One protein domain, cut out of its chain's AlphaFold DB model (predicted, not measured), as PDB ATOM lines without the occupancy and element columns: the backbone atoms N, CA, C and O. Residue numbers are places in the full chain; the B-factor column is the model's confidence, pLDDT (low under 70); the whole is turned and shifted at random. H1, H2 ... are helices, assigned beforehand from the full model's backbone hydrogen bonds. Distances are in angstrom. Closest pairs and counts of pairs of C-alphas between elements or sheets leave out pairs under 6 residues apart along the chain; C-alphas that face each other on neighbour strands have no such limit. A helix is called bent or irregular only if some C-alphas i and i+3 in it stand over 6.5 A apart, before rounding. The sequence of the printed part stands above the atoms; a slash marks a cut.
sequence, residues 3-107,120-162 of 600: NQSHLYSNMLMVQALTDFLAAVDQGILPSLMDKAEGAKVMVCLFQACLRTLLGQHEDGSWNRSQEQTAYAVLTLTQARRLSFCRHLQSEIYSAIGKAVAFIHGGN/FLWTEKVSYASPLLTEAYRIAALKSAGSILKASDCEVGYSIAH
ATOM      1  N   ASN A   3     344.939 184.030 294.808       89.94
ATOM      2  CA  ASN A   3     343.852 184.392 293.895       89.94
ATOM      3  C   ASN A   3     344.381 185.371 292.833       89.94
ATOM      4  O   ASN A   3     345.157 186.270 293.160       89.94
ATOM      5  N   GLN A   4     343.998 185.184 291.572       89.12
ATOM      6  CA  GLN A   4     344.416 186.019 290.441       89.12
ATOM      7  C   GLN A   4     343.627 187.330 290.351       89.12
ATOM      8  O   GLN A   4     344.094 188.286 289.736       89.12
ATOM      9  N   SER A   5     342.446 187.406 290.974       92.88
ATOM     10  CA  SER A   5     341.677 188.643 291.045       92.88
ATOM     11  C   SER A   5     342.202 189.541 292.162       92.88
ATOM     12  O   SER A   5     342.202 189.174 293.337       92.88
ATOM     13  N   HIS A   6     342.573 190.772 291.810       92.06
ATOM     14  CA  HIS A   6     342.944 191.798 292.786       92.06
ATOM     15  C   HIS A   6     341.787 192.144 293.746       92.06
ATOM     16  O   HIS A   6     342.032 192.564 294.876       92.06
ATOM     17  N   LEU A   7     340.529 191.927 293.330       96.12
ATOM     18  CA  LEU A   7     339.343 192.179 294.153       96.12
ATOM     19  C   LEU A   7     339.281 191.268 295.382       96.12
ATOM     20  O   LEU A   7     338.784 191.697 296.418       96.12
ATOM     21  N   TYR A   8     339.834 190.054 295.304       96.25
ATOM     22  CA  TYR A   8     339.915 189.153 296.452       96.25
ATOM     23  C   TYR A   8     340.801 189.735 297.561       96.25
ATOM     24  O   TYR A   8     340.375 189.870 298.708       96.25
ATOM     25  N   SER A   9     342.023 190.137 297.204       94.38
ATOM     26  CA  SER A   9     342.972 190.741 298.145       94.38
ATOM     27  C   SER A   9     342.452 192.072 298.692       94.38
ATOM     28  O   SER A   9     342.544 192.317 299.894       94.38
ATOM     29  N   ASN A  10     341.846 192.900 297.833       94.94
ATOM     30  CA  ASN A  10     341.234 194.161 298.247       94.94
ATOM     31  C   ASN A  10     340.089 193.939 299.238       94.94
ATOM     32  O   ASN A  10     340.030 194.630 300.249       94.94
ATOM     33  N   MET A  11     339.210 192.964 298.985       97.50
ATOM     34  CA  MET A  11     338.104 192.629 299.882       97.50
ATOM     35  C   MET A  11     338.613 192.256 301.276       97.50
ATOM     36  O   MET A  11     338.126 192.804 302.265       97.50
ATOM     37  N   LEU A  12     339.602 191.361 301.362       97.00
ATOM     38  CA  LEU A  12     340.174 190.942 302.644       97.00
ATOM     39  C   LEU A  12     340.843 192.107 303.379       97.00
ATOM     40  O   LEU A  12     340.611 192.291 304.572       97.00
ATOM     41  N   MET A  13     341.634 192.914 302.667       96.69
ATOM     42  CA  MET A  13     342.277 194.101 303.231       96.69
ATOM     43  C   MET A  13     341.238 195.091 303.765       96.69
ATOM     44  O   MET A  13     341.374 195.577 304.884       96.69
ATOM     45  N   VAL A  14     340.184 195.372 302.994       97.69
ATOM     46  CA  VAL A  14     339.131 196.310 303.394       97.69
ATOM     47  C   VAL A  14     338.359 195.794 304.602       97.69
ATOM     48  O   VAL A  14     338.112 196.569 305.520       97.69
ATOM     49  N   GLN A  15     338.018 194.505 304.650       96.25
ATOM     50  CA  GLN A  15     337.373 193.900 305.818       96.25
ATOM     51  C   GLN A  15     338.253 194.032 307.065       96.25
ATOM     52  O   GLN A  15     337.822 194.619 308.057       96.25
ATOM     53  N   ALA A  16     339.505 193.577 306.981       96.44
ATOM     54  CA  ALA A  16     340.430 193.594 308.107       96.44
ATOM     55  C   ALA A  16     340.702 195.016 308.623       96.44
ATOM     56  O   ALA A  16     340.630 195.258 309.825       96.44
ATOM     57  N   LEU A  17     340.971 195.971 307.727       95.31
ATOM     58  CA  LEU A  17     341.256 197.353 308.116       95.31
ATOM     59  C   LEU A  17     340.006 198.103 308.603       95.31
ATOM     60  O   LEU A  17     340.122 198.975 309.459       95.31
ATOM     61  N   THR A  18     338.810 197.757 308.117       95.19
ATOM     62  CA  THR A  18     337.555 198.321 308.650       95.19
ATOM     63  C   THR A  18     337.319 197.848 310.082       95.19
ATOM     64  O   THR A  18     337.013 198.656 310.953       95.19
ATOM     65  N   ASP A  19     337.501 196.556 310.355       93.12
ATOM     66  CA  ASP A  19     337.330 196.017 311.708       93.12
ATOM     67  C   ASP A  19     338.421 196.521 312.662       93.12
ATOM     68  O   ASP A  19     338.144 196.833 313.820       93.12
ATOM     69  N   PHE A  20     339.642 196.702 312.155       92.62
ATOM     70  CA  PHE A  20     340.720 197.370 312.875       92.62
ATOM     71  C   PHE A  20     340.354 198.808 313.269       92.62
ATOM     72  O   PHE A  20     340.463 199.163 314.442       92.62
ATOM     73  N   LEU A  21     339.851 199.624 312.333       91.62
ATOM     74  CA  LEU A  21     339.391 200.981 312.644       91.62
ATOM     75  C   LEU A  21     338.230 200.986 313.645       91.62
ATOM     76  O   LEU A  21     338.192 201.844 314.520       91.62
ATOM     77  N   ALA A  22     337.318 200.015 313.565       91.38
ATOM     78  CA  ALA A  22     336.233 199.888 314.533       91.38
ATOM     79  C   ALA A  22     336.761 199.601 315.951       91.38
ATOM     80  O   ALA A  22     336.251 200.161 316.920       91.38
ATOM     81  N   ALA A  23     337.803 198.773 316.086       90.94
ATOM     82  CA  ALA A  23     338.451 198.518 317.373       90.94
ATOM     83  C   ALA A  23     339.175 199.763 317.921       90.94
ATOM     84  O   ALA A  23     339.144 200.013 319.129       90.94
ATOM     85  N   VAL A  24     339.794 200.563 317.045       89.81
ATOM     86  CA  VAL A  24     340.416 201.846 317.416       89.81
ATOM     87  C   VAL A  24     339.361 202.839 317.908       89.81
ATOM     88  O   VAL A  24     339.514 203.395 318.994       89.81
ATOM     89  N   ASP A  25     338.259 203.002 317.174       89.19
ATOM     90  CA  ASP A  25     337.147 203.882 317.550       89.19
ATOM     91  C   ASP A  25     336.498 203.496 318.892       89.19
ATOM     92  O   ASP A  25     336.014 204.356 319.625       89.19
ATOM     93  N   GLN A  26     336.493 202.204 319.231       89.38
ATOM     94  CA  GLN A  26     335.992 201.690 320.512       89.38
ATOM     95  C   GLN A  26     336.992 201.857 321.667       89.38
ATOM     96  O   GLN A  26     336.684 201.492 322.802       89.38
ATOM     97  N   GLY A  27     338.194 202.374 321.402       87.62
ATOM     98  CA  GLY A  27     339.253 202.517 322.398       87.62
ATOM     99  C   GLY A  27     339.881 201.191 322.838       87.62
ATOM    100  O   GLY A  27     340.542 201.158 323.871       87.62
ATOM    101  N   ILE A  28     339.695 200.102 322.076       89.50
ATOM    102  CA  ILE A  28     340.297 198.786 322.365       89.50
ATOM    103  C   ILE A  28     341.808 198.813 322.096       89.50
ATOM    104  O   ILE A  28     342.578 198.157 322.794       89.50
ATOM    105  N   LEU A  29     342.232 199.590 321.093       85.56
ATOM    106  CA  LEU A  29     343.629 199.755 320.683       85.56
ATOM    107  C   LEU A  29     344.079 201.219 320.857       85.56
ATOM    108  O   LEU A  29     344.318 201.910 319.862       85.56
ATOM    109  N   PRO A  30     344.156 201.737 322.099       75.56
ATOM    110  CA  PRO A  30     344.540 203.123 322.333       75.56
ATOM    111  C   PRO A  30     345.997 203.354 321.921       75.56
ATOM    112  O   PRO A  30     346.857 202.503 322.139       75.56
ATOM    113  N   SER A  31     346.276 204.528 321.347       76.00
ATOM    114  CA  SER A  31     347.639 204.988 321.021       76.00
ATOM    115  C   SER A  31     348.423 204.113 320.033       76.00
ATOM    116  O   SER A  31     349.639 204.245 319.950       76.00
ATOM    117  N   LEU A  32     347.751 203.235 319.280       81.12
ATOM    118  CA  LEU A  32     348.420 202.364 318.311       81.12
ATOM    119  C   LEU A  32     348.877 203.104 317.048       81.12
ATOM    120  O   LEU A  32     349.824 202.661 316.408       81.12
ATOM    121  N   MET A  33     348.187 204.184 316.681       84.38
ATOM    122  CA  MET A  33     348.511 204.987 315.506       84.38
ATOM    123  C   MET A  33     348.514 206.466 315.849       84.38
ATOM    124  O   MET A  33     347.611 206.951 316.541       84.38
ATOM    125  N   ASP A  34     349.482 207.189 315.303       85.06
ATOM    126  CA  ASP A  34     349.392 208.639 315.217       85.06
ATOM    127  C   ASP A  34     348.419 209.089 314.101       85.06
ATOM    128  O   ASP A  34     347.768 208.293 313.409       85.06
ATOM    129  N   LYS A  35     348.274 210.408 313.934       84.19
ATOM    130  CA  LYS A  35     347.367 210.982 312.929       84.19
ATOM    131  C   LYS A  35     347.785 210.651 311.493       84.19
ATOM    132  O   LYS A  35     346.911 210.523 310.634       84.19
ATOM    133  N   ALA A  36     349.080 210.548 311.217       85.12
ATOM    134  CA  ALA A  36     349.608 210.299 309.884       85.12
ATOM    135  C   ALA A  36     349.496 208.821 309.506       85.12
ATOM    136  O   ALA A  36     349.079 208.496 308.395       85.12
ATOM    137  N   GLU A  37     349.781 207.916 310.439       88.12
ATOM    138  CA  GLU A  37     349.542 206.479 310.302       88.12
ATOM    139  C   GLU A  37     348.056 206.189 310.080       88.12
ATOM    140  O   GLU A  37     347.691 205.497 309.125       88.12
ATOM    141  N   GLY A  38     347.186 206.815 310.876       90.19
ATOM    142  CA  GLY A  38     345.742 206.732 310.686       90.19
ATOM    143  C   GLY A  38     345.296 207.236 309.307       90.19
ATOM    144  O   GLY A  38     344.470 206.601 308.647       90.19
ATOM    145  N   ALA A  39     345.877 208.335 308.818       90.62
ATOM    146  CA  ALA A  39     345.608 208.851 307.477       90.62
ATOM    147  C   ALA A  39     346.034 207.878 306.366       90.62
ATOM    148  O   ALA A  39     345.268 207.667 305.426       90.62
ATOM    149  N   LYS A  40     347.192 207.212 306.494       91.69
ATOM    150  CA  LYS A  40     347.644 206.185 305.535       91.69
ATOM    151  C   LYS A  40     346.638 205.035 305.437       91.69
ATOM    152  O   LYS A  40     346.259 204.652 304.330       91.69
ATOM    153  N   VAL A  41     346.146 204.536 306.576       93.06
ATOM    154  CA  VAL A  41     345.116 203.479 306.615       93.06
ATOM    155  C   VAL A  41     343.831 203.935 305.921       93.06
ATOM    156  O   VAL A  41     343.280 203.199 305.098       93.06
ATOM    157  N   MET A  42     343.371 205.160 306.198       93.38
ATOM    158  CA  MET A  42     342.165 205.710 305.570       93.38
ATOM    159  C   MET A  42     342.317 205.890 304.057       93.38
ATOM    160  O   MET A  42     341.397 205.536 303.323       93.38
ATOM    161  N   VAL A  43     343.462 206.387 303.575       95.06
ATOM    162  CA  VAL A  43     343.747 206.516 302.135       95.06
ATOM    163  C   VAL A  43     343.689 205.149 301.455       95.06
ATOM    164  O   VAL A  43     342.995 205.001 300.449       95.06
ATOM    165  N   CYS A  44     344.354 204.131 302.012       94.44
ATOM    166  CA  CYS A  44     344.343 202.778 301.451       94.44
ATOM    167  C   CYS A  44     342.929 202.180 301.400       94.44
ATOM    168  O   CYS A  44     342.518 201.649 300.365       94.44
ATOM    169  N   LEU A  45     342.168 202.298 302.493       96.00
ATOM    170  CA  LEU A  45     340.775 201.856 302.560       96.00
ATOM    171  C   LEU A  45     339.897 202.574 301.534       96.00
ATOM    172  O   LEU A  45     339.157 201.933 300.786       96.00
ATOM    173  N   PHE A  46     339.981 203.904 301.488       97.19
ATOM    174  CA  PHE A  46     339.161 204.706 300.594       97.19
ATOM    175  C   PHE A  46     339.478 204.415 299.133       97.19
ATOM    176  O   PHE A  46     338.555 204.191 298.356       97.19
ATOM    177  N   GLN A  47     340.758 204.331 298.761       97.19
ATOM    178  CA  GLN A  47     341.159 203.982 297.402       97.19
ATOM    179  C   GLN A  47     340.685 202.584 297.002       97.19
ATOM    180  O   GLN A  47     340.182 202.418 295.894       97.19
ATOM    181  N   ALA A  48     340.791 201.579 297.875       97.56
ATOM    182  CA  ALA A  48     340.302 200.235 297.566       97.56
ATOM    183  C   ALA A  48     338.783 200.221 297.317       97.56
ATOM    184  O   ALA A  48     338.315 199.639 296.332       97.56
ATOM    185  N   CYS A  49     338.016 200.920 298.155       98.00
ATOM    186  CA  CYS A  49     336.572 201.073 297.997       98.00
ATOM    187  C   CYS A  49     336.202 201.872 296.736       98.00
ATOM    188  O   CYS A  49     335.361 201.430 295.952       98.00
ATOM    189  N   LEU A  50     336.844 203.021 296.509       98.06
ATOM    190  CA  LEU A  50     336.574 203.903 295.375       98.06
ATOM    191  C   LEU A  50     336.928 203.237 294.045       98.06
ATOM    192  O   LEU A  50     336.134 203.281 293.113       98.06
ATOM    193  N   ARG A  51     338.086 202.581 293.950       97.25
ATOM    194  CA  ARG A  51     338.505 201.869 292.732       97.25
ATOM    195  C   ARG A  51     337.577 200.701 292.421       97.25
ATOM    196  O   ARG A  51     337.249 200.484 291.261       97.25
ATOM    197  N   THR A  52     337.095 200.001 293.452       98.12
ATOM    198  CA  THR A  52     336.047 198.985 293.282       98.12
ATOM    199  C   THR A  52     334.788 199.620 292.695       98.12
ATOM    200  O   THR A  52     334.285 199.130 291.692       98.12
ATOM    201  N   LEU A  53     334.324 200.743 293.255       97.75
ATOM    202  CA  LEU A  53     333.143 201.467 292.774       97.75
ATOM    203  C   LEU A  53     333.293 201.969 291.325       97.75
ATOM    204  O   LEU A  53     332.368 201.820 290.534       97.75
ATOM    205  N   LEU A  54     334.450 202.538 290.972       96.88
ATOM    206  CA  LEU A  54     334.753 203.032 289.623       96.88
ATOM    207  C   LEU A  54     334.872 201.901 288.593       96.88
ATOM    208  O   LEU A  54     334.532 202.102 287.435       96.88
ATOM    209  N   GLY A  55     335.333 200.718 289.010       95.94
ATOM    210  CA  GLY A  55     335.538 199.566 288.131       95.94
ATOM    211  C   GLY A  55     334.276 198.765 287.793       95.94
ATOM    212  O   GLY A  55     334.394 197.723 287.151       95.94
ATOM    213  N   GLN A  56     333.090 199.190 288.244       97.62
ATOM    214  CA  GLN A  56     331.846 198.480 287.950       97.62
ATOM    215  C   GLN A  56     331.452 198.643 286.475       97.62
ATOM    216  O   GLN A  56     331.365 199.761 285.966       97.62
ATOM    217  N   HIS A  57     331.142 197.537 285.797       96.38
ATOM    218  CA  HIS A  57     330.589 197.576 284.444       96.38
ATOM    219  C   HIS A  57     329.128 198.050 284.430       96.38
ATOM    220  O   HIS A  57     328.420 198.025 285.438       96.38
ATOM    221  N   GLU A  58     328.638 198.438 283.250       95.38
ATOM    222  CA  GLU A  58     327.254 198.895 283.065       95.38
ATOM    223  C   GLU A  58     326.205 197.847 283.473       95.38
ATOM    224  O   GLU A  58     325.146 198.208 283.988       95.38
ATOM    225  N   ASP A  59     326.520 196.556 283.309       93.38
ATOM    226  CA  ASP A  59     325.673 195.427 283.717       93.38
ATOM    227  C   ASP A  59     325.678 195.163 285.236       93.38
ATOM    228  O   ASP A  59     324.967 194.281 285.715       93.38
ATOM    229  N   GLY A  60     326.454 195.935 286.001       96.12
ATOM    230  CA  GLY A  60     326.592 195.812 287.448       96.12
ATOM    231  C   GLY A  60     327.681 194.843 287.907       96.12
ATOM    232  O   GLY A  60     327.918 194.747 289.112       96.12
ATOM    233  N   SER A  61     328.341 194.141 286.989       95.56
ATOM    234  CA  SER A  61     329.361 193.144 287.310       95.56
ATOM    235  C   SER A  61     330.768 193.731 287.420       95.56
ATOM    236  O   SER A  61     331.041 194.857 287.002       95.56
ATOM    237  N   TRP A  62     331.686 192.906 287.923       95.88
ATOM    238  CA  TRP A  62     333.124 193.055 287.708       95.88
ATOM    239  C   TRP A  62     333.609 191.870 286.886       95.88
ATOM    240  O   TRP A  62     333.385 190.721 287.270       95.88
ATOM    241  N   ASN A  63     334.244 192.144 285.743       90.56
ATOM    242  CA  ASN A  63     334.727 191.132 284.798       90.56
ATOM    243  C   ASN A  63     333.656 190.119 284.348       90.56
ATOM    244  O   ASN A  63     334.000 189.002 283.967       90.56
ATOM    245  N   ARG A  64     332.360 190.477 284.414       90.38
ATOM    246  CA  ARG A  64     331.223 189.567 284.159       90.38
ATOM    247  C   ARG A  64     331.277 188.281 284.990       90.38
ATOM    248  O   ARG A  64     330.741 187.252 284.589       90.38
ATOM    249  N   SER A  65     331.908 188.364 286.158       91.19
ATOM    250  CA  SER A  65     332.225 187.232 287.016       91.19
ATOM    251  C   SER A  65     331.356 187.204 288.256       91.19
ATOM    252  O   SER A  65     331.250 188.205 288.963       91.19
ATOM    253  N   GLN A  66     330.769 186.047 288.566       91.81
ATOM    254  CA  GLN A  66     329.978 185.871 289.788       91.81
ATOM    255  C   GLN A  66     330.852 186.006 291.044       91.81
ATOM    256  O   GLN A  66     330.500 186.738 291.969       91.81
ATOM    257  N   GLU A  67     332.011 185.344 291.061       94.00
ATOM    258  CA  GLU A  67     332.916 185.339 292.214       94.00
ATOM    259  C   GLU A  67     333.555 186.718 292.439       94.00
ATOM    260  O   GLU A  67     333.549 187.234 293.555       94.00
ATOM    261  N   GLN A  68     334.031 187.372 291.376       96.12
ATOM    262  CA  GLN A  68     334.638 188.698 291.492       96.12
ATOM    263  C   GLN A  68     333.606 189.782 291.817       96.12
ATOM    264  O   GLN A  68     333.889 190.675 292.618       96.12
ATOM    265  N   THR A  69     332.391 189.679 291.270       97.31
ATOM    266  CA  THR A  69     331.284 190.568 291.655       97.31
ATOM    267  C   THR A  69     330.932 190.376 293.129       97.31
ATOM    268  O   THR A  69     330.717 191.360 293.833       97.31
ATOM    269  N   ALA A  70     330.952 189.144 293.647       97.19
ATOM    270  CA  ALA A  70     330.755 188.894 295.073       97.19
ATOM    271  C   ALA A  70     331.846 189.554 295.944       97.19
ATOM    272  O   ALA A  70     331.510 190.204 296.939       97.19
ATOM    273  N   TYR A  71     333.125 189.480 295.551       98.31
ATOM    274  CA  TYR A  71     334.217 190.199 296.230       98.31
ATOM    275  C   TYR A  71     333.989 191.713 296.261       98.31
ATOM    276  O   TYR A  71     334.152 192.356 297.304       98.31
ATOM    277  N   ALA A  72     333.558 192.284 295.137       98.44
ATOM    278  CA  ALA A  72     333.253 193.704 295.041       98.44
ATOM    279  C   ALA A  72     332.061 194.103 295.927       98.44
ATOM    280  O   ALA A  72     332.153 195.087 296.659       98.44
ATOM    281  N   VAL A  73     330.974 193.320 295.955       98.31
ATOM    282  CA  VAL A  73     329.825 193.574 296.848       98.31
ATOM    283  C   VAL A  73     330.241 193.548 298.317       98.31
ATOM    284  O   VAL A  73     329.834 194.422 299.088       98.31
ATOM    285  N   LEU A  74     331.066 192.581 298.720       98.19
ATOM    286  CA  LEU A  74     331.572 192.488 300.090       98.19
ATOM    287  C   LEU A  74     332.456 193.690 300.446       98.19
ATOM    288  O   LEU A  74     332.302 194.256 301.528       98.19
ATOM    289  N   THR A  75     333.302 194.135 299.515       98.44
ATOM    290  CA  THR A  75     334.123 195.350 299.656       98.44
ATOM    291  C   THR A  75     333.252 196.597 299.824       98.44
ATOM    292  O   THR A  75     333.398 197.343 300.792       98.44
ATOM    293  N   LEU A  76     332.285 196.807 298.927       97.50
ATOM    294  CA  LEU A  76     331.395 197.969 298.966       97.50
ATOM    295  C   LEU A  76     330.459 197.950 300.183       97.50
ATOM    296  O   LEU A  76     330.073 199.007 300.675       97.50
ATOM    297  N   THR A  77     330.120 196.774 300.719       95.69
ATOM    298  CA  THR A  77     329.345 196.679 301.965       95.69
ATOM    299  C   THR A  77     330.151 197.177 303.163       95.69
ATOM    300  O   THR A  77     329.595 197.868 304.014       95.69
ATOM    301  N   GLN A  78     331.461 196.909 303.214       95.19
ATOM    302  CA  GLN A  78     332.332 197.522 304.223       95.19
ATOM    303  C   GLN A  78     332.438 199.035 304.021       95.19
ATOM    304  O   GLN A  78     332.345 199.784 304.990       95.19
ATOM    305  N   ALA A  79     332.508 199.500 302.768       94.94
ATOM    306  CA  ALA A  79     332.514 200.929 302.460       94.94
ATOM    307  C   ALA A  79     331.296 201.670 303.040       94.94
ATOM    308  O   ALA A  79     331.432 202.817 303.463       94.94
ATOM    309  N   ARG A  80     330.126 201.014 303.134       92.38
ATOM    310  CA  ARG A  80     328.932 201.600 303.771       92.38
ATOM    311  C   ARG A  80     329.158 201.963 305.244       92.38
ATOM    312  O   ARG A  80     328.499 202.880 305.714       92.38
ATOM    313  N   ARG A  81     330.053 201.271 305.962       92.06
ATOM    314  CA  ARG A  81     330.340 201.486 307.396       92.06
ATOM    315  C   ARG A  81     331.307 202.648 307.643       92.06
ATOM    316  O   ARG A  81     331.353 203.183 308.748       92.06
ATOM    317  N   LEU A  82     332.088 203.031 306.633       92.94
ATOM    318  CA  LEU A  82     333.165 204.011 306.765       92.94
ATOM    319  C   LEU A  82     332.609 205.440 306.795       92.94
ATOM    320  O   LEU A  82     331.925 205.887 305.870       92.94
ATOM    321  N   SER A  83     332.961 206.186 307.840       92.00
ATOM    322  CA  SER A  83     332.507 207.562 308.077       92.00
ATOM    323  C   SER A  83     332.881 208.515 306.933       92.00
ATOM    324  O   SER A  83     332.071 209.344 306.511       92.00
ATOM    325  N   PHE A  84     334.069 208.346 306.351       91.50
ATOM    326  CA  PHE A  84     334.551 209.139 305.218       91.50
ATOM    327  C   PHE A  84     333.898 208.765 303.869       91.50
ATOM    328  O   PHE A  84     333.966 209.549 302.926       91.50
ATOM    329  N   CYS A  85     333.169 207.646 303.772       92.50
ATOM    330  CA  CYS A  85     332.361 207.293 302.594       92.50
ATOM    331  C   CYS A  85     330.928 207.854 302.648       92.50
ATOM    332  O   CYS A  85     330.147 207.651 301.716       92.50
ATOM    333  N   ARG A  86     330.550 208.585 303.710       90.44
ATOM    334  CA  ARG A  86     329.183 209.102 303.918       90.44
ATOM    335  C   ARG A  86     328.634 209.907 302.736       90.44
ATOM    336  O   ARG A  86     327.445 209.832 302.442       90.44
ATOM    337  N   HIS A  87     329.485 210.665 302.053       91.00
ATOM    338  CA  HIS A  87     329.092 211.497 300.912       91.00
ATOM    339  C   HIS A  87     328.920 210.724 299.591       91.00
ATOM    340  O   HIS A  87     328.515 211.338 298.605       91.00
ATOM    341  N   LEU A  88     329.200 209.415 299.580       94.44
ATOM    342  CA  LEU A  88     329.099 208.520 298.418       94.44
ATOM    343  C   LEU A  88     328.082 207.384 298.626       94.44
ATOM    344  O   LEU A  88     328.050 206.418 297.865       94.44
ATOM    345  N   GLN A  89     327.270 207.448 299.686       92.62
ATOM    346  CA  GLN A  89     326.368 206.351 300.052       92.62
ATOM    347  C   GLN A  89     325.366 206.037 298.937       92.62
ATOM    348  O   GLN A  89     325.146 204.867 298.642       92.62
ATOM    349  N   SER A  90     324.798 207.048 298.273       94.69
ATOM    350  CA  SER A  90     323.872 206.847 297.148       94.69
ATOM    351  C   SER A  90     324.482 205.998 296.033       94.69
ATOM    352  O   SER A  90     323.846 205.072 295.530       94.69
ATOM    353  N   GLU A  91     325.728 206.287 295.681       97.19
ATOM    354  CA  GLU A  91     326.488 205.625 294.634       97.19
ATOM    355  C   GLU A  91     326.854 204.199 295.059       97.19
ATOM    356  O   GLU A  91     326.660 203.264 294.287       97.19
ATOM    357  N   ILE A  92     327.273 204.010 296.314       96.81
ATOM    358  CA  ILE A  92     327.566 202.691 296.894       96.81
ATOM    359  C   ILE A  92     326.309 201.804 296.917       96.81
ATOM    360  O   ILE A  92     326.361 200.642 296.508       96.81
ATOM    361  N   TYR A  93     325.164 202.330 297.363       96.00
ATOM    362  CA  TYR A  93     323.896 201.590 297.372       96.00
ATOM    363  C   TYR A  93     323.439 201.238 295.956       96.00
ATOM    364  O   TYR A  93     323.045 200.096 295.717       96.00
ATOM    365  N   SER A  94     323.530 202.184 295.017       97.12
ATOM    366  CA  SER A  94     323.192 201.943 293.613       97.12
ATOM    367  C   SER A  94     324.073 200.851 293.002       97.12
ATOM    368  O   SER A  94     323.550 199.910 292.403       97.12
ATOM    369  N   ALA A  95     325.390 200.922 293.216       98.12
ATOM    370  CA  ALA A  95     326.338 199.942 292.704       98.12
ATOM    371  C   ALA A  95     326.069 198.539 293.258       98.12
ATOM    372  O   ALA A  95     325.987 197.578 292.491       98.12
ATOM    373  N   ILE A  96     325.841 198.408 294.568       98.00
ATOM    374  CA  ILE A  96     325.509 197.108 295.163       98.00
ATOM    375  C   ILE A  96     324.166 196.589 294.638       98.00
ATOM    376  O   ILE A  96     324.056 195.402 294.350       98.00
ATOM    377  N   GLY A  97     323.165 197.455 294.450       97.19
ATOM    378  CA  GLY A  97     321.884 197.065 293.855       97.19
ATOM    379  C   GLY A  97     322.041 196.466 292.453       97.19
ATOM    380  O   GLY A  97     321.504 195.392 292.181       97.19
ATOM    381  N   LYS A  98     322.835 197.108 291.586       97.62
ATOM    382  CA  LYS A  98     323.152 196.593 290.241       97.62
ATOM    383  C   LYS A  98     323.906 195.261 290.297       97.62
ATOM    384  O   LYS A  98     323.557 194.326 289.584       97.62
ATOM    385  N   ALA A  99     324.888 195.149 291.187       97.50
ATOM    386  CA  ALA A  99     325.675 193.932 291.366       97.50
ATOM    387  C   ALA A  99     324.827 192.748 291.853       97.50
ATOM    388  O   ALA A  99     324.961 191.630 291.362       97.50
ATOM    389  N   VAL A 100     323.905 192.996 292.785       96.62
ATOM    390  CA  VAL A 100     322.939 191.999 293.265       96.62
ATOM    391  C   VAL A 100     322.002 191.565 292.138       96.62
ATOM    392  O   VAL A 100     321.751 190.371 291.987       96.62
ATOM    393  N   ALA A 101     321.528 192.504 291.311       95.31
ATOM    394  CA  ALA A 101     320.720 192.180 290.138       95.31
ATOM    395  C   ALA A 101     321.491 191.295 289.140       95.31
ATOM    396  O   ALA A 101     320.932 190.312 288.659       95.31
ATOM    397  N   PHE A 102     322.776 191.575 288.897       94.50
ATOM    398  CA  PHE A 102     323.648 190.730 288.074       94.50
ATOM    399  C   PHE A 102     323.821 189.318 288.661       94.50
ATOM    400  O   PHE A 102     323.639 188.318 287.961       94.50
ATOM    401  N   ILE A 103     324.108 189.220 289.965       92.19
ATOM    402  CA  ILE A 103     324.274 187.936 290.662       92.19
ATOM    403  C   ILE A 103     322.984 187.102 290.599       92.19
ATOM    404  O   ILE A 103     323.037 185.897 290.359       92.19
ATOM    405  N   HIS A 104     321.815 187.726 290.774       89.12
ATOM    406  CA  HIS A 104     320.527 187.042 290.635       89.12
ATOM    407  C   HIS A 104     320.193 186.685 289.183       89.12
ATOM    408  O   HIS A 104     319.672 185.598 288.938       89.12
ATOM    409  N   GLY A 105     320.502 187.561 288.222       75.94
ATOM    410  CA  GLY A 105     320.266 187.339 286.793       75.94
ATOM    411  C   GLY A 105     321.035 186.138 286.235       75.94
ATOM    412  O   GLY A 105     320.528 185.439 285.359       75.94
ATOM    413  N   GLY A 106     322.197 185.821 286.818       62.84
ATOM    414  CA  GLY A 106     322.962 184.605 286.522       62.84
ATOM    415  C   GLY A 106     322.234 183.290 286.839       62.84
ATOM    416  O   GLY A 106     322.581 182.259 286.271       62.84
ATOM    417  N   ASN A 107     321.186 183.312 287.673       52.12
ATOM    418  CA  ASN A 107     320.386 182.126 288.002       52.12
ATOM    419  C   ASN A 107     319.273 181.827 286.981       52.12
ATOM    420  O   ASN A 107     318.569 180.828 287.125       52.12
ATOM    421  N   PHE A 120     339.002 180.263 286.510       87.25
ATOM    422  CA  PHE A 120     340.234 179.721 287.061       87.25
ATOM    423  C   PHE A 120     340.974 180.781 287.893       87.25
ATOM    424  O   PHE A 120     342.112 181.135 287.597       87.25
ATOM    425  N   LEU A 121     340.301 181.322 288.913       89.62
ATOM    426  CA  LEU A 121     340.816 182.420 289.741       89.62
ATOM    427  C   LEU A 121     341.846 181.963 290.773       89.62
ATOM    428  O   LEU A 121     342.675 182.760 291.207       89.62
ATOM    429  N   TRP A 122     341.812 180.702 291.191       91.38
ATOM    430  CA  TRP A 122     342.666 180.201 292.261       91.38
ATOM    431  C   TRP A 122     343.921 179.568 291.689       91.38
ATOM    432  O   TRP A 122     343.861 178.819 290.728       91.38
ATOM    433  N   THR A 123     345.072 179.855 292.279       88.81
ATOM    434  CA  THR A 123     346.373 179.328 291.870       88.81
ATOM    435  C   THR A 123     346.972 178.509 293.008       88.81
ATOM    436  O   THR A 123     347.136 178.986 294.140       88.81
ATOM    437  N   GLU A 124     347.313 177.264 292.692       85.81
ATOM    438  CA  GLU A 124     348.212 176.427 293.485       85.81
ATOM    439  C   GLU A 124     349.393 176.007 292.599       85.81
ATOM    440  O   GLU A 124     350.235 176.845 292.292       85.81
ATOM    441  N   LYS A 125     349.443 174.753 292.132       87.31
ATOM    442  CA  LYS A 125     350.385 174.336 291.078       87.31
ATOM    443  C   LYS A 125     349.942 174.817 289.697       87.31
ATOM    444  O   LYS A 125     350.771 175.106 288.844       87.31
ATOM    445  N   VAL A 126     348.631 174.878 289.491       87.31
ATOM    446  CA  VAL A 126     347.964 175.375 288.286       87.31
ATOM    447  C   VAL A 126     346.810 176.280 288.703       87.31
ATOM    448  O   VAL A 126     346.401 176.268 289.872       87.31
ATOM    449  N   SER A 127     346.288 177.060 287.760       88.81
ATOM    450  CA  SER A 127     345.028 177.768 287.960       88.81
ATOM    451  C   SER A 127     343.877 176.755 288.048       88.81
ATOM    452  O   SER A 127     343.858 175.783 287.292       88.81
ATOM    453  N   TYR A 128     342.914 176.972 288.939       88.94
ATOM    454  CA  TYR A 128     341.729 176.135 289.120       88.94
ATOM    455  C   TYR A 128     340.512 176.970 289.535       88.94
ATOM    456  O   TYR A 128     340.636 178.084 290.052       88.94
ATOM    457  N   ALA A 129     339.328 176.415 289.290       88.31
ATOM    458  CA  ALA A 129     338.050 176.958 289.731       88.31
ATOM    459  C   ALA A 129     337.537 176.167 290.941       88.31
ATOM    460  O   ALA A 129     337.755 174.957 291.030       88.31
ATOM    461  N   SER A 130     336.826 176.827 291.856       88.94
ATOM    462  CA  SER A 130     336.176 176.161 292.986       88.94
ATOM    463  C   SER A 130     334.714 176.594 293.083       88.94
ATOM    464  O   SER A 130     334.426 177.619 293.701       88.94
ATOM    465  N   PRO A 131     333.771 175.808 292.526       87.25
ATOM    466  CA  PRO A 131     332.346 176.136 292.566       87.25
ATOM    467  C   PRO A 131     331.815 176.340 293.990       87.25
ATOM    468  O   PRO A 131     330.948 177.179 294.215       87.25
ATOM    469  N   LEU A 132     332.370 175.606 294.962       89.56
ATOM    470  CA  LEU A 132     332.021 175.755 296.373       89.56
ATOM    471  C   LEU A 132     332.433 177.129 296.919       89.56
ATOM    472  O   LEU A 132     331.653 177.751 297.636       89.56
ATOM    473  N   LEU A 133     333.638 177.607 296.585       90.50
ATOM    474  CA  LEU A 133     334.089 178.937 297.004       90.50
ATOM    475  C   LEU A 133     333.283 180.027 296.302       90.50
ATOM    476  O   LEU A 133     332.813 180.944 296.973       90.50
ATOM    477  N   THR A 134     333.059 179.898 294.991       90.94
ATOM    478  CA  THR A 134     332.212 180.821 294.228       90.94
ATOM    479  C   THR A 134     330.834 180.960 294.878       90.94
ATOM    480  O   THR A 134     330.392 182.074 295.154       90.94
ATOM    481  N   GLU A 135     330.178 179.839 295.191       91.50
ATOM    482  CA  GLU A 135     328.855 179.837 295.819       91.50
ATOM    483  C   GLU A 135     328.881 180.415 297.240       91.50
ATOM    484  O   GLU A 135     328.006 181.202 297.606       91.50
ATOM    485  N   ALA A 136     329.909 180.099 298.033       94.69
ATOM    486  CA  ALA A 136     330.068 180.651 299.376       94.69
ATOM    487  C   ALA A 136     330.197 182.184 299.355       94.69
ATOM    488  O   ALA A 136     329.485 182.870 300.095       94.69
ATOM    489  N   TYR A 137     331.047 182.735 298.480       95.81
ATOM    490  CA  TYR A 137     331.184 184.186 298.329       95.81
ATOM    491  C   TYR A 137     329.912 184.822 297.779       95.81
ATOM    492  O   TYR A 137     329.506 185.874 298.272       95.81
ATOM    493  N   ARG A 138     329.238 184.173 296.825       95.06
ATOM    494  CA  ARG A 138     327.961 184.642 296.276       95.06
ATOM    495  C   ARG A 138     326.894 184.774 297.364       95.06
ATOM    496  O   ARG A 138     326.270 185.828 297.488       95.06
ATOM    497  N   ILE A 139     326.707 183.739 298.184       95.06
ATOM    498  CA  ILE A 139     325.752 183.759 299.302       95.06
ATOM    499  C   ILE A 139     326.141 184.835 300.322       95.06
ATOM    500  O   ILE A 139     325.276 185.591 300.771       95.06
ATOM    501  N   ALA A 140     327.427 184.930 300.672       96.69
ATOM    502  CA  ALA A 140     327.919 185.947 301.596       96.69
ATOM    503  C   ALA A 140     327.623 187.361 301.077       96.69
ATOM    504  O   ALA A 140     327.051 188.168 301.805       96.69
ATOM    505  N   ALA A 141     327.924 187.634 299.806       96.81
ATOM    506  CA  ALA A 141     327.659 188.911 299.156       96.81
ATOM    507  C   ALA A 141     326.169 189.274 299.178       96.81
ATOM    508  O   ALA A 141     325.822 190.379 299.589       96.81
ATOM    509  N   LEU A 142     325.281 188.347 298.802       95.94
ATOM    510  CA  LEU A 142     323.832 188.578 298.820       95.94
ATOM    511  C   LEU A 142     323.310 188.853 300.237       95.94
ATOM    512  O   LEU A 142     322.524 189.781 300.442       95.94
ATOM    513  N   LYS A 143     323.781 188.091 301.229       95.62
ATOM    514  CA  LYS A 143     323.400 188.280 302.634       95.62
ATOM    515  C   LYS A 143     323.892 189.625 303.175       95.62
ATOM    516  O   LYS A 143     323.129 190.338 303.821       95.62
ATOM    517  N   SER A 144     325.143 189.978 302.896       93.81
ATOM    518  CA  SER A 144     325.743 191.255 303.290       93.81
ATOM    519  C   SER A 144     325.056 192.443 302.613       93.81
ATOM    520  O   SER A 144     324.760 193.432 303.279       93.81
ATOM    521  N   ALA A 145     324.720 192.333 301.326       93.75
ATOM    522  CA  ALA A 145     324.032 193.385 300.586       93.75
ATOM    523  C   ALA A 145     322.641 193.697 301.154       93.75
ATOM    524  O   ALA A 145     322.268 194.873 301.209       93.75
ATOM    525  N   GLY A 146     321.914 192.660 301.595       86.75
ATOM    526  CA  GLY A 146     320.594 192.763 302.220       86.75
ATOM    527  C   GLY A 146     320.596 193.355 303.634       86.75
ATOM    528  O   GLY A 146     319.536 193.721 304.139       86.75
ATOM    529  N   SER A 147     321.763 193.493 304.273       82.44
ATOM    530  CA  SER A 147     321.888 194.221 305.535       82.44
ATOM    531  C   SER A 147     321.807 195.728 305.264       82.44
ATOM    532  O   SER A 147     322.741 196.342 304.737       82.44
ATOM    533  N   ILE A 148     320.652 196.323 305.571       68.25
ATOM    534  CA  ILE A 148     320.450 197.773 305.497       68.25
ATOM    535  C   ILE A 148     321.048 198.390 306.760       68.25
ATOM    536  O   ILE A 148     320.541 198.165 307.859       68.25
ATOM    537  N   LEU A 149     322.102 199.185 306.593       68.50
ATOM    538  CA  LEU A 149     322.633 200.024 307.665       68.50
ATOM    539  C   LEU A 149     321.747 201.262 307.809       68.50
ATOM    540  O   LEU A 149     321.377 201.893 306.814       68.50
ATOM    541  N   LYS A 150     321.406 201.635 309.042       62.75
ATOM    542  CA  LYS A 150     320.789 202.938 309.302       62.75
ATOM    543  C   LYS A 150     321.851 204.020 309.111       62.75
ATOM    544  O   LYS A 150     323.045 203.783 309.255       62.75
ATOM    545  N   ALA A 151     321.425 205.245 308.806       54.75
ATOM    546  CA  ALA A 151     322.345 206.375 308.620       54.75
ATOM    547  C   ALA A 151     323.185 206.703 309.876       54.75
ATOM    548  O   ALA A 151     324.223 207.350 309.759       54.75
ATOM    549  N   SER A 152     322.734 206.258 311.054       55.72
ATOM    550  CA  SER A 152     323.470 206.297 312.321       55.72
ATOM    551  C   SER A 152     324.633 205.312 312.391       55.72
ATOM    552  O   SER A 152     325.444 205.456 313.280       55.72
ATOM    553  N   ASP A 153     324.736 204.342 311.481       61.28
ATOM    554  CA  ASP A 153     325.648 203.199 311.625       61.28
ATOM    555  C   ASP A 153     326.946 203.375 310.797       61.28
ATOM    556  O   ASP A 153     327.805 202.493 310.761       61.28
ATOM    557  N   CYS A 154     327.108 204.520 310.112       62.31
ATOM    558  CA  CYS A 154     328.342 204.926 309.418       62.31
ATOM    559  C   CYS A 154     329.373 205.491 310.414       62.31
ATOM    560  O   CYS A 154     329.760 206.660 310.322       62.31
ATOM    561  N   GLU A 155     329.770 204.680 311.390       77.00
ATOM    562  CA  GLU A 155     330.574 205.096 312.548       77.00
ATOM    563  C   GLU A 155     331.959 204.448 312.578       77.00
ATOM    564  O   GLU A 155     332.525 204.299 313.647       77.00
ATOM    565  N   VAL A 156     332.517 204.013 311.446       89.38
ATOM    566  CA  VAL A 156     333.888 203.477 311.442       89.38
ATOM    567  C   VAL A 156     334.879 204.506 310.899       89.38
ATOM    568  O   VAL A 156     334.650 205.155 309.874       89.38
ATOM    569  N   GLY A 157     335.998 204.657 311.598       87.25
ATOM    570  CA  GLY A 157     337.067 205.614 311.353       87.25
ATOM    571  C   GLY A 157     336.765 207.041 311.813       87.25
ATOM    572  O   GLY A 157     337.470 207.947 311.377       87.25
ATOM    573  N   TYR A 158     335.740 207.292 312.640       86.69
ATOM    574  CA  TYR A 158     335.377 208.673 313.019       86.69
ATOM    575  C   TYR A 158     336.367 209.315 313.996       86.69
ATOM    576  O   TYR A 158     336.456 210.540 314.035       86.69
ATOM    577  N   SER A 159     337.102 208.515 314.780       81.31
ATOM    578  CA  SER A 159     338.101 209.034 315.723       81.31
ATOM    579  C   SER A 159     339.320 209.642 315.017       81.31
ATOM    580  O   SER A 159     339.986 210.514 315.574       81.31
ATOM    581  N   ILE A 160     339.586 209.215 313.776       79.06
ATOM    582  CA  ILE A 160     340.748 209.619 312.970       79.06
ATOM    583  C   ILE A 160     340.333 210.530 311.802       79.06
ATOM    584  O   ILE A 160     341.075 211.438 311.408       79.06
ATOM    585  N   ALA A 161     339.149 210.302 311.225       76.06
ATOM    586  CA  ALA A 161     338.681 211.045 310.066       76.06
ATOM    587  C   ALA A 161     338.465 212.525 310.397       76.06
ATOM    588  O   ALA A 161     337.731 212.901 311.311       76.06
ATOM    589  N   HIS A 162     339.072 213.390 309.588       75.75
ATOM    590  CA  HIS A 162     338.841 214.821 309.688       75.75
ATOM    591  C   HIS A 162     337.471 215.164 309.105       75.75
ATOM    592  O   HIS A 162     337.029 214.600 308.100       75.75
TER     593      HIS A 162
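This is residues 3 to 107 and 120 to 162 of the 600 residues of a protein of Diaporthe ampelina (UniProt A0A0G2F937). Helices H1 to H4 form an up-and-down bundle, each running against the one before, with H5 packed along H3. The 148 printed residues hold five named helices, H1 to H5 in chain order, and no named strand: all helix. The whole is compact, radius of gyration of the C-alphas 15.8 A, spanning 45 by 37 by 23 A.

H1, residues 6 to 25, and H2, residues 35 to 54, form a hairpin; closest C-alphas Val 14 and Leu 45, 5.8 A. The hub H3, residues 66 to 79, touches H1 (Met 11 to Thr 75, C-alphas 4.8 A). H4, residues 83 to 105, touches H3 at a shallow tilt of 23 degrees, opposite ways; closest C-alphas Val 73 and Ile 96, 5.8 A. H5, residues 131 to 145, touches H3; closest C-alphas Glu 67 and Thr 134, 5.0 A. Every O i to N i+4 pair is within hydrogen-bond range in H1, H2, H3 and H5; in H4, 14 of 19.

H1, 28.2 A long, begins at C-alpha 6 (342.944, 191.798, 292.786). H2 is 27.7 A long and H4 31.8 A. H4 is irregular: C-alphas 87 and 90 are 7.9 A apart. H5 ends at C-alpha 145 (324.032, 193.385, 300.586).

Residues 108 to 119 are not printed, a gap of 20.0 A between C-alphas 107 and 120. The H2 to H3 link is long. pLDDT is under 70 at residues 106 to 107 and 148 to 154.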